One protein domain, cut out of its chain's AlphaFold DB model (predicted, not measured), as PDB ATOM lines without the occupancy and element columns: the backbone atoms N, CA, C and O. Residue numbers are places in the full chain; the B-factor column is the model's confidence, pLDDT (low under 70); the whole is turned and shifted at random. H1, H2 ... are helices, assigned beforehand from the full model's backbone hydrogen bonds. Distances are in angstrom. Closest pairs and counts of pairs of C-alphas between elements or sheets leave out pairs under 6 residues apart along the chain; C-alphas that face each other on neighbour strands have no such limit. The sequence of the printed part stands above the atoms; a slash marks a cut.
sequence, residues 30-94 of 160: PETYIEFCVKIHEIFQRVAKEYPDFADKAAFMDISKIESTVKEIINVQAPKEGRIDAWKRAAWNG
ATOM      1  N   PRO A  30      87.248 113.855  97.324       90.25
ATOM      2  CA  PRO A  30      86.351 114.082  98.457       90.25
ATOM      3  C   PRO A  30      86.195 112.853  99.353       90.25
ATOM      4  O   PRO A  30      86.329 112.963 100.567       90.25
ATOM      5  N   GLU A  31      85.967 111.683  98.760       89.75
ATOM      6  CA  GLU A  31      85.762 110.436  99.501       89.75
ATOM      7  C   GLU A  31      87.017 110.019 100.271       89.75
ATOM      8  O   GLU A  31      86.953 109.814 101.482       89.75
ATOM      9  N   THR A  32      88.180 110.003  99.612       89.81
ATOM     10  CA  THR A  32      89.452 109.670 100.273       89.81
ATOM     11  C   THR A  32      89.812 110.682 101.366       89.81
ATOM     12  O   THR A  32      90.374 110.322 102.398       89.81
ATOM     13  N   TYR A  33      89.491 111.963 101.168       90.44
ATOM     14  CA  TYR A  33      89.751 112.990 102.173       90.44
ATOM     15  C   TYR A  33      88.826 112.842 103.391       90.44
ATOM     16  O   TYR A  33      89.284 112.993 104.520       90.44
ATOM     17  N   ILE A  34      87.554 112.484 103.187       92.50
ATOM     18  CA  ILE A  34      86.624 112.164 104.279       92.50
ATOM     19  C   ILE A  34      87.100 110.950 105.070       92.50
ATOM     20  O   ILE A  34      87.139 111.010 106.298       92.50
ATOM     21  N   GLU A  35      87.502 109.876 104.387       92.44
ATOM     22  CA  GLU A  35      88.064 108.689 105.037       92.44
ATOM     23  C   GLU A  35      89.247 109.073 105.938       92.44
ATOM     24  O   GLU A  35      89.309 108.683 107.108       92.44
ATOM     25  N   PHE A  36      90.143 109.919 105.427       91.44
ATOM     26  CA  PHE A  36      91.250 110.464 106.204       91.44
ATOM     27  C   PHE A  36      90.776 111.282 107.417       91.44
ATOM     28  O   PHE A  36      91.278 111.062 108.522       91.44
ATOM     29  N   CYS A  37      89.801 112.184 107.257       93.31
ATOM     30  CA  CYS A  37      89.241 112.965 108.366       93.31
ATOM     31  C   CYS A  37      88.694 112.069 109.486       93.31
ATOM     32  O   CYS A  37      88.975 112.329 110.657       93.31
ATOM     33  N   VAL A  38      87.974 110.997 109.138       93.25
ATOM     34  CA  VAL A  38      87.446 110.023 110.109       93.25
ATOM     35  C   VAL A  38      88.591 109.340 110.856       93.25
ATOM     36  O   VAL A  38      88.590 109.301 112.084       93.25
ATOM     37  N   LYS A  39      89.616 108.859 110.142       93.94
ATOM     38  CA  LYS A  39      90.765 108.176 110.760       93.94
ATOM     39  C   LYS A  39      91.560 109.091 111.688       93.94
ATOM     40  O   LYS A  39      91.975 108.667 112.765       93.94
ATOM     41  N   ILE A  40      91.760 110.347 111.297       93.00
ATOM     42  CA  ILE A  40      92.429 111.341 112.141       93.00
ATOM     43  C   ILE A  40      91.596 111.662 113.384       93.00
ATOM     44  O   ILE A  40      92.148 111.713 114.485       93.00
ATOM     45  N   HIS A  41      90.277 111.821 113.240       93.56
ATOM     46  CA  HIS A  41      89.374 112.019 114.375       93.56
ATOM     47  C   HIS A  41      89.447 110.844 115.357       93.56
ATOM     48  O   HIS A  41      89.679 111.066 116.543       93.56
ATOM     49  N   GLU A  42      89.383 109.599 114.873       93.38
ATOM     50  CA  GLU A  42      89.527 108.387 115.696       93.38
ATOM     51  C   GLU A  42      90.847 108.358 116.487       93.38
ATOM     52  O   GLU A  42      90.866 107.944 117.651       93.38
ATOM     53  N   ILE A  43      91.954 108.790 115.871       92.62
ATOM     54  CA  ILE A  43      93.262 108.867 116.536       92.62
ATOM     55  C   ILE A  43      93.218 109.884 117.676       92.62
ATOM     56  O   ILE A  43      93.580 109.543 118.802       92.62
ATOM     57  N   PHE A  44      92.739 111.106 117.424       91.69
ATOM     58  CA  PHE A  44      92.657 112.132 118.467       91.69
ATOM     59  C   PHE A  44      91.687 111.744 119.587       91.69
ATOM     60  O   PHE A  44      91.997 111.948 120.757       91.69
ATOM     61  N   GLN A  45      90.568 111.102 119.251       91.31
ATOM     62  CA  GLN A  45      89.621 110.563 120.226       91.31
ATOM     63  C   GLN A  45      90.242 109.488 121.118       91.31
ATOM     64  O   GLN A  45      89.980 109.441 122.319       91.31
ATOM     65  N   ARG A  46      91.077 108.615 120.549       92.94
ATOM     66  CA  ARG A  46      91.800 107.596 121.315       92.94
ATOM     67  C   ARG A  46      92.814 108.225 122.259       92.94
ATOM     68  O   ARG A  46      92.803 107.902 123.441       92.94
ATOM     69  N   VAL A  47      93.620 109.162 121.759       91.94
ATOM     70  CA  VAL A  47      94.599 109.891 122.578       91.94
ATOM     71  C   VAL A  47      93.903 110.629 123.720       91.94
ATOM     72  O   VAL A  47      94.346 110.524 124.856       91.94
ATOM     73  N   ALA A  48      92.780 111.299 123.456       92.00
ATOM     74  CA  ALA A  48      92.010 112.001 124.480       92.00
ATOM     75  C   ALA A  48      91.440 111.067 125.565       92.00
ATOM     76  O   ALA A  48      91.322 111.464 126.723       92.00
ATOM     77  N   LYS A  49      91.088 109.824 125.206       90.81
ATOM     78  CA  LYS A  49      90.614 108.803 126.156       90.81
ATOM     79  C   LYS A  49      91.748 108.207 126.987       90.81
ATOM     80  O   LYS A  49      91.568 108.004 128.183       90.81
ATOM     81  N   GLU A  50      92.882 107.905 126.359       94.75
ATOM     82  CA  GLU A  50      94.056 107.314 127.022       94.75
ATOM     83  C   GLU A  50      94.794 108.329 127.905       94.75
ATOM     84  O   GLU A  50      95.292 107.970 128.969       94.75
ATOM     85  N   TYR A  51      94.809 109.601 127.498       94.00
ATOM     86  CA  TYR A  51      95.491 110.693 128.189       94.00
ATOM     87  C   TYR A  51      94.526 111.867 128.428       94.00
ATOM     88  O   TYR A  51      94.598 112.880 127.726       94.00
ATOM     89  N   PRO A  52      93.627 111.771 129.429       91.44
ATOM     90  CA  PRO A  52      92.638 112.813 129.712       91.44
ATOM     91  C   PRO A  52      93.240 114.192 130.008       91.44
ATOM     92  O   PRO A  52      92.575 115.197 129.780       91.44
ATOM     93  N   ASP A  53      94.492 114.249 130.472       93.56
ATOM     94  CA  ASP A  53      95.218 115.498 130.748       93.56
ATOM     95  C   ASP A  53      95.531 116.306 129.477       93.56
ATOM     96  O   ASP A  53      95.804 117.503 129.549       93.56
ATOM     97  N   PHE A  54      95.488 115.669 128.301       87.31
ATOM     98  CA  PHE A  54      95.678 116.324 127.003       87.31
ATOM     99  C   PHE A  54      94.359 116.714 126.330       87.31
ATOM    100  O   PHE A  54      94.376 117.260 125.226       87.31
ATOM    101  N   ALA A  55      93.222 116.420 126.962       89.69
ATOM    102  CA  ALA A  55      91.905 116.597 126.377       89.69
ATOM    103  C   ALA A  55      91.105 117.689 127.088       89.69
ATOM    104  O   ALA A  55      90.993 117.713 128.314       89.69
ATOM    105  N   ASP A  56      90.443 118.530 126.299       88.81
ATOM    106  CA  ASP A  56      89.318 119.306 126.800       88.81
ATOM    107  C   ASP A  56      88.062 118.419 126.796       88.81
ATOM    108  O   ASP A  56      87.533 118.049 125.744       88.81
ATOM    109  N   LYS A  57      87.578 118.073 127.992       83.44
ATOM    110  CA  LYS A  57      86.386 117.230 128.173       83.44
ATOM    111  C   LYS A  57      85.129 117.864 127.577       83.44
ATOM    112  O   LYS A  57      84.244 117.128 127.146       83.44
ATOM    113  N   ALA A  58      85.047 119.196 127.540       85.31
ATOM    114  CA  ALA A  58      83.914 119.911 126.959       85.31
ATOM    115  C   ALA A  58      83.953 119.918 125.422       85.31
ATOM    116  O   ALA A  58      82.913 120.047 124.782       85.31
ATOM    117  N   ALA A  59      85.129 119.721 124.820       87.50
ATOM    118  CA  ALA A  59      85.307 119.716 123.370       87.50
ATOM    119  C   ALA A  59      85.006 118.360 122.708       87.50
ATOM    120  O   ALA A  59      85.020 118.261 121.479       87.50
ATOM    121  N   PHE A  60      84.731 117.309 123.490       88.56
ATOM    122  CA  PHE A  60      84.457 115.981 122.948       88.56
ATOM    123  C   PHE A  60      83.231 115.994 122.025       88.56
ATOM    124  O   PHE A  60      82.116 116.327 122.430       88.56
ATOM    125  N   MET A  61      83.423 115.541 120.786       89.56
ATOM    126  CA  MET A  61      82.355 115.424 119.800       89.56
ATOM    127  C   MET A  61      82.550 114.177 118.943       89.56
ATOM    128  O   MET A  61      83.623 113.955 118.384       89.56
ATOM    129  N   ASP A  62      81.498 113.364 118.851       90.88
ATOM    130  CA  ASP A  62      81.479 112.183 117.992       90.88
ATOM    131  C   ASP A  62      81.455 112.585 116.512       90.88
ATOM    132  O   ASP A  62      80.791 113.557 116.145       90.88
ATOM    133  N   ILE A  63      82.162 111.831 115.665       93.12
ATOM    134  CA  ILE A  63      82.262 112.125 114.232       93.12
ATOM    135  C   ILE A  63      80.885 112.141 113.561       93.12
ATOM    136  O   ILE A  63      80.635 113.013 112.735       93.12
ATOM    137  N   SER A  64      79.955 111.279 113.988       93.62
ATOM    138  CA  SER A  64      78.593 111.218 113.439       93.62
ATOM    139  C   SER A  64      77.819 112.532 113.578       93.62
ATOM    140  O   SER A  64      76.908 112.792 112.794       93.62
ATOM    141  N   LYS A  65      78.190 113.386 114.543       93.94
ATOM    142  CA  LYS A  65      77.549 114.691 114.760       93.94
ATOM    143  C   LYS A  65      78.013 115.767 113.779       93.94
ATOM    144  O   LYS A  65      77.285 116.732 113.583       93.94
ATOM    145  N   ILE A  66      79.200 115.612 113.192       94.50
ATOM    146  CA  ILE A  66      79.825 116.615 112.309       94.50
ATOM    147  C   ILE A  66      80.066 116.098 110.892       94.50
ATOM    148  O   ILE A  66      80.380 116.879 109.998       94.50
ATOM    149  N   GLU A  67      79.938 114.791 110.663       94.44
ATOM    150  CA  GLU A  67      80.291 114.144 109.400       94.44
ATOM    151  C   GLU A  67      79.528 114.734 108.209       94.44
ATOM    152  O   GLU A  67      80.129 114.978 107.162       94.44
ATOM    153  N   SER A  68      78.226 115.000 108.360       95.38
ATOM    154  CA  SER A  68      77.413 115.631 107.312       95.38
ATOM    155  C   SER A  68      77.939 117.023 106.959       95.38
ATOM    156  O   SER A  68      78.210 117.293 105.792       95.38
ATOM    157  N   THR A  69      78.182 117.867 107.961       96.31
ATOM    158  CA  THR A  69      78.739 119.213 107.782       96.31
ATOM    159  C   THR A  69      80.117 119.169 107.125       96.31
ATOM    160  O   THR A  69      80.392 119.920 106.191       96.31
ATOM    161  N   VAL A  70      80.989 118.256 107.554       95.50
ATOM    162  CA  VAL A  70      82.325 118.086 106.972       95.50
ATOM    163  C   VAL A  70      82.230 117.645 105.503       95.50
ATOM    164  O   VAL A  70      82.919 118.213 104.652       95.50
ATOM    165  N   LYS A  71      81.330 116.707 105.171       95.69
ATOM    166  CA  LYS A  71      81.045 116.300 103.782       95.69
ATOM    167  C   LYS A  71      80.542 117.462 102.937       95.69
ATOM    168  O   LYS A  71      81.006 117.623 101.809       95.69
ATOM    169  N   GLU A  72      79.626 118.267 103.457       95.88
ATOM    170  CA  GLU A  72      79.116 119.448 102.757       95.88
ATOM    171  C   GLU A  72      80.245 120.433 102.447       95.88
ATOM    172  O   GLU A  72      80.406 120.825 101.291       95.88
ATOM    173  N   ILE A  73      81.084 120.759 103.437       96.12
ATOM    174  CA  ILE A  73      82.210 121.689 103.271       96.12
ATOM    175  C   ILE A  73      83.224 121.171 102.242       96.12
ATOM    176  O   ILE A  73      83.658 121.926 101.372       96.12
ATOM    177  N   ILE A  74      83.600 119.890 102.305       94.31
ATOM    178  CA  ILE A  74      84.585 119.299 101.382       94.31
ATOM    179  C   ILE A  74      84.073 119.280  99.937       94.31
ATOM    180  O   ILE A  74      84.868 119.405  99.003       94.31
ATOM    181  N   ASN A  75      82.758 119.173  99.739       94.38
ATOM    182  CA  ASN A  75      82.148 119.192  98.411       94.38
ATOM    183  C   ASN A  75      81.934 120.606  97.842       94.38
ATOM    184  O   ASN A  75      81.566 120.722  96.668       94.38
ATOM    185  N   VAL A  76      82.202 121.676  98.603       95.19
ATOM    186  CA  VAL A  76      82.077 123.063  98.122       95.19
ATOM    187  C   VAL A  76      82.986 123.306  96.914       95.19
ATOM    188  O   VAL A  76      84.216 123.327  97.014       95.19
ATOM    189  N   GLN A  77      82.362 123.563  95.763       93.50
ATOM    190  CA  GLN A  77      83.044 123.963  94.533       93.50
ATOM    191  C   GLN A  77      83.206 125.485  94.505       93.50
ATOM    192  O   GLN A  77      82.352 126.210  94.001       93.50
ATOM    193  N   ALA A  78      84.304 125.974  95.078       93.69
ATOM    194  CA  ALA A  78      84.640 127.393  95.102       93.69
ATOM    195  C   ALA A  78      86.161 127.611  95.006       93.69
ATOM    196  O   ALA A  78      86.942 126.692  95.291       93.69
ATOM    197  N   PRO A  79      86.611 128.833  94.654       95.31
ATOM    198  CA  PRO A  79      87.991 129.253  94.865       95.31
ATOM    199  C   PRO A  79      88.442 129.055  96.320       95.31
ATOM    200  O   PRO A  79      87.638 128.800  97.221       95.31
ATOM    201  N   LYS A  80      89.753 129.155  96.558       92.56
ATOM    202  CA  LYS A  80      90.382 128.911  97.868       92.56
ATOM    203  C   LYS A  80      89.657 129.646  99.004       92.56
ATOM    204  O   LYS A  80      89.316 129.011  99.995       92.56
ATOM    205  N   GLU A  81      89.375 130.927  98.823       94.81
ATOM    206  CA  GLU A  81      88.713 131.808  99.786       94.81
ATOM    207  C   GLU A  81      87.300 131.309 100.118       94.81
ATOM    208  O   GLU A  81      86.988 131.100 101.282       94.81
ATOM    209  N   GLY A  82      86.492 130.954  99.113       95.88
ATOM    210  CA  GLY A  82      85.140 130.432  99.348       95.88
ATOM    211  C   GLY A  82      85.115 129.096 100.103       95.88
ATOM    212  O   GLY A  82      84.183 128.825 100.862       95.88
ATOM    213  N   ARG A  83      86.156 128.265  99.946       94.69
ATOM    214  CA  ARG A  83      86.318 127.033 100.739       94.69
ATOM    215  C   ARG A  83      86.751 127.329 102.175       94.69
ATOM    216  O   ARG A  83      86.268 126.669 103.089       94.69
ATOM    217  N   ILE A  84      87.616 128.323 102.385       95.31
ATOM    218  CA  ILE A  84      87.981 128.804 103.729       95.31
ATOM    219  C   ILE A  84      86.735 129.342 104.442       95.31
ATOM    220  O   ILE A  84      86.459 128.947 105.574       95.31
ATOM    221  N   ASP A  85      85.930 130.155 103.762       96.50
ATOM    222  CA  ASP A  85      84.705 130.730 104.320       96.50
ATOM    223  C   ASP A  85      83.666 129.671 104.690       96.50
ATOM    224  O   ASP A  85      82.882 129.867 105.618       96.50
ATOM    225  N   ALA A  86      83.622 128.537 103.982       97.12
ATOM    226  CA  ALA A  86      82.760 127.417 104.355       97.12
ATOM    227  C   ALA A  86      83.160 126.827 105.718       97.12
ATOM    228  O   ALA A  86      82.300 126.672 106.588       97.12
ATOM    229  N   TRP A  87      84.458 126.592 105.942       96.62
ATOM    230  CA  TRP A  87      84.977 126.148 107.242       96.62
ATOM    231  C   TRP A  87      84.713 127.170 108.345       96.62
ATOM    232  O   TRP A  87      84.178 126.815 109.396       96.62
ATOM    233  N   LYS A  88      85.031 128.445 108.098       97.38
ATOM    234  CA  LYS A  88      84.839 129.516 109.084       97.38
ATOM    235  C   LYS A  88      83.378 129.704 109.473       97.38
ATOM    236  O   LYS A  88      83.081 129.847 110.652       97.38
ATOM    237  N   ARG A  89      82.455 129.674 108.509       96.94
ATOM    238  CA  ARG A  89      81.018 129.799 108.798       96.94
ATOM    239  C   ARG A  89      80.493 128.612 109.592       96.94
ATOM    240  O   ARG A  89      79.721 128.811 110.521       96.94
ATOM    241  N   ALA A  90      80.909 127.393 109.257       96.88
ATOM    242  CA  ALA A  90      80.505 126.213 110.013       96.88
ATOM    243  C   ALA A  90      81.027 126.251 111.459       96.88
ATOM    244  O   ALA A  90      80.275 125.959 112.388       96.88
ATOM    245  N   ALA A  91      82.275 126.686 111.650       96.19
ATOM    246  CA  ALA A  91      82.864 126.944 112.963       96.19
ATOM    247  C   ALA A  91      82.088 128.011 113.749       96.19
ATOM    248  O   ALA A  91      81.650 127.761 114.871       96.19
ATOM    249  N   TRP A  92      81.839 129.166 113.130       96.88
ATOM    250  CA  TRP A  92      81.105 130.279 113.735       96.88
ATOM    251  C   TRP A  92      79.678 129.893 114.136       96.88
ATOM    252  O   TRP A  92      79.168 130.328 115.163       96.88
ATOM    253  N   ASN A  93      79.033 129.031 113.352       95.88
ATOM    254  CA  ASN A  93      77.691 128.531 113.638       95.88
ATOM    255  C   ASN A  93      77.675 127.371 114.652       95.88
ATOM    256  O   ASN A  93      76.602 126.859 114.959       95.88
ATOM    257  N   GLY A  94      78.835 126.951 115.167       94.62
ATOM    258  CA  GLY A  94      78.953 125.875 116.150       94.62
ATOM    259  C   GLY A  94      78.649 124.483 115.602       94.62
ATOM    260  O   GLY A  94      78.255 123.595 116.352       94.62
TER     261      GLY A  94
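Overview. This is residues 30 to 94 of the 160 residues of an uncharacterized protein of Chlorobaculum parvum (UniProt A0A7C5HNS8). A long helix, H1, runs along one side of a loose model, and a short helical hairpin, H2 and H3, sits by its first end, with H2 between H1 and H3. From the last end of H1 a long loop, residues 51 to 66, folds back to H2. The printed part has 65 residues, with three named helices in the order H1, H2, H3 and no named strand, and its class is all helix. The whole is loose, with a radius of gyration of the C-alphas of 13.5 A, and spans 39 by 26 by 18 A, only just elongated.

Arrangement. H1, residues 30 to 50, touches H2, residues 67 to 74, with its residues 30 to 34 alone. Their closest C-alphas are those of Pro 30 and Ile 74, 6.2 A apart. The two run opposite ways at a steep tilt of 48 degrees. H2 also touches H3, residues 80 to 92, and the closest C-alphas are those of Ile 73 and Ala 86, 5.9 A apart. H2 and H3 form a helical hairpin, running opposite ways at a shallow tilt of 27 degrees. H1 and H3 are apart. In H1, H2 and H3 every O i to N i+4 pair is within hydrogen-bond range.

Along the chain. H1 begins at C-alpha 30 (86.351, 114.082, 98.457) and ends at C-alpha 50 (94.056, 107.314, 127.022), 30.4 A from first to last C-alpha. H2 measures 10.5 A between C-alphas 67 and 74. H3 measures 18.4 A from C-alpha 80 to C-alpha 92 at (81.105, 130.279, 113.735).

Size, cuts and confidence. The two C-alphas farthest apart are those of Glu 50 and Pro 79, 39.4 A. The link from H1 to H2 is long, with 16 residues, and the link from H2 to H3 is tight, with 5. The printed part has no cut. The mean pLDDT of the printed part is 93.1, and no printed residue is under 70.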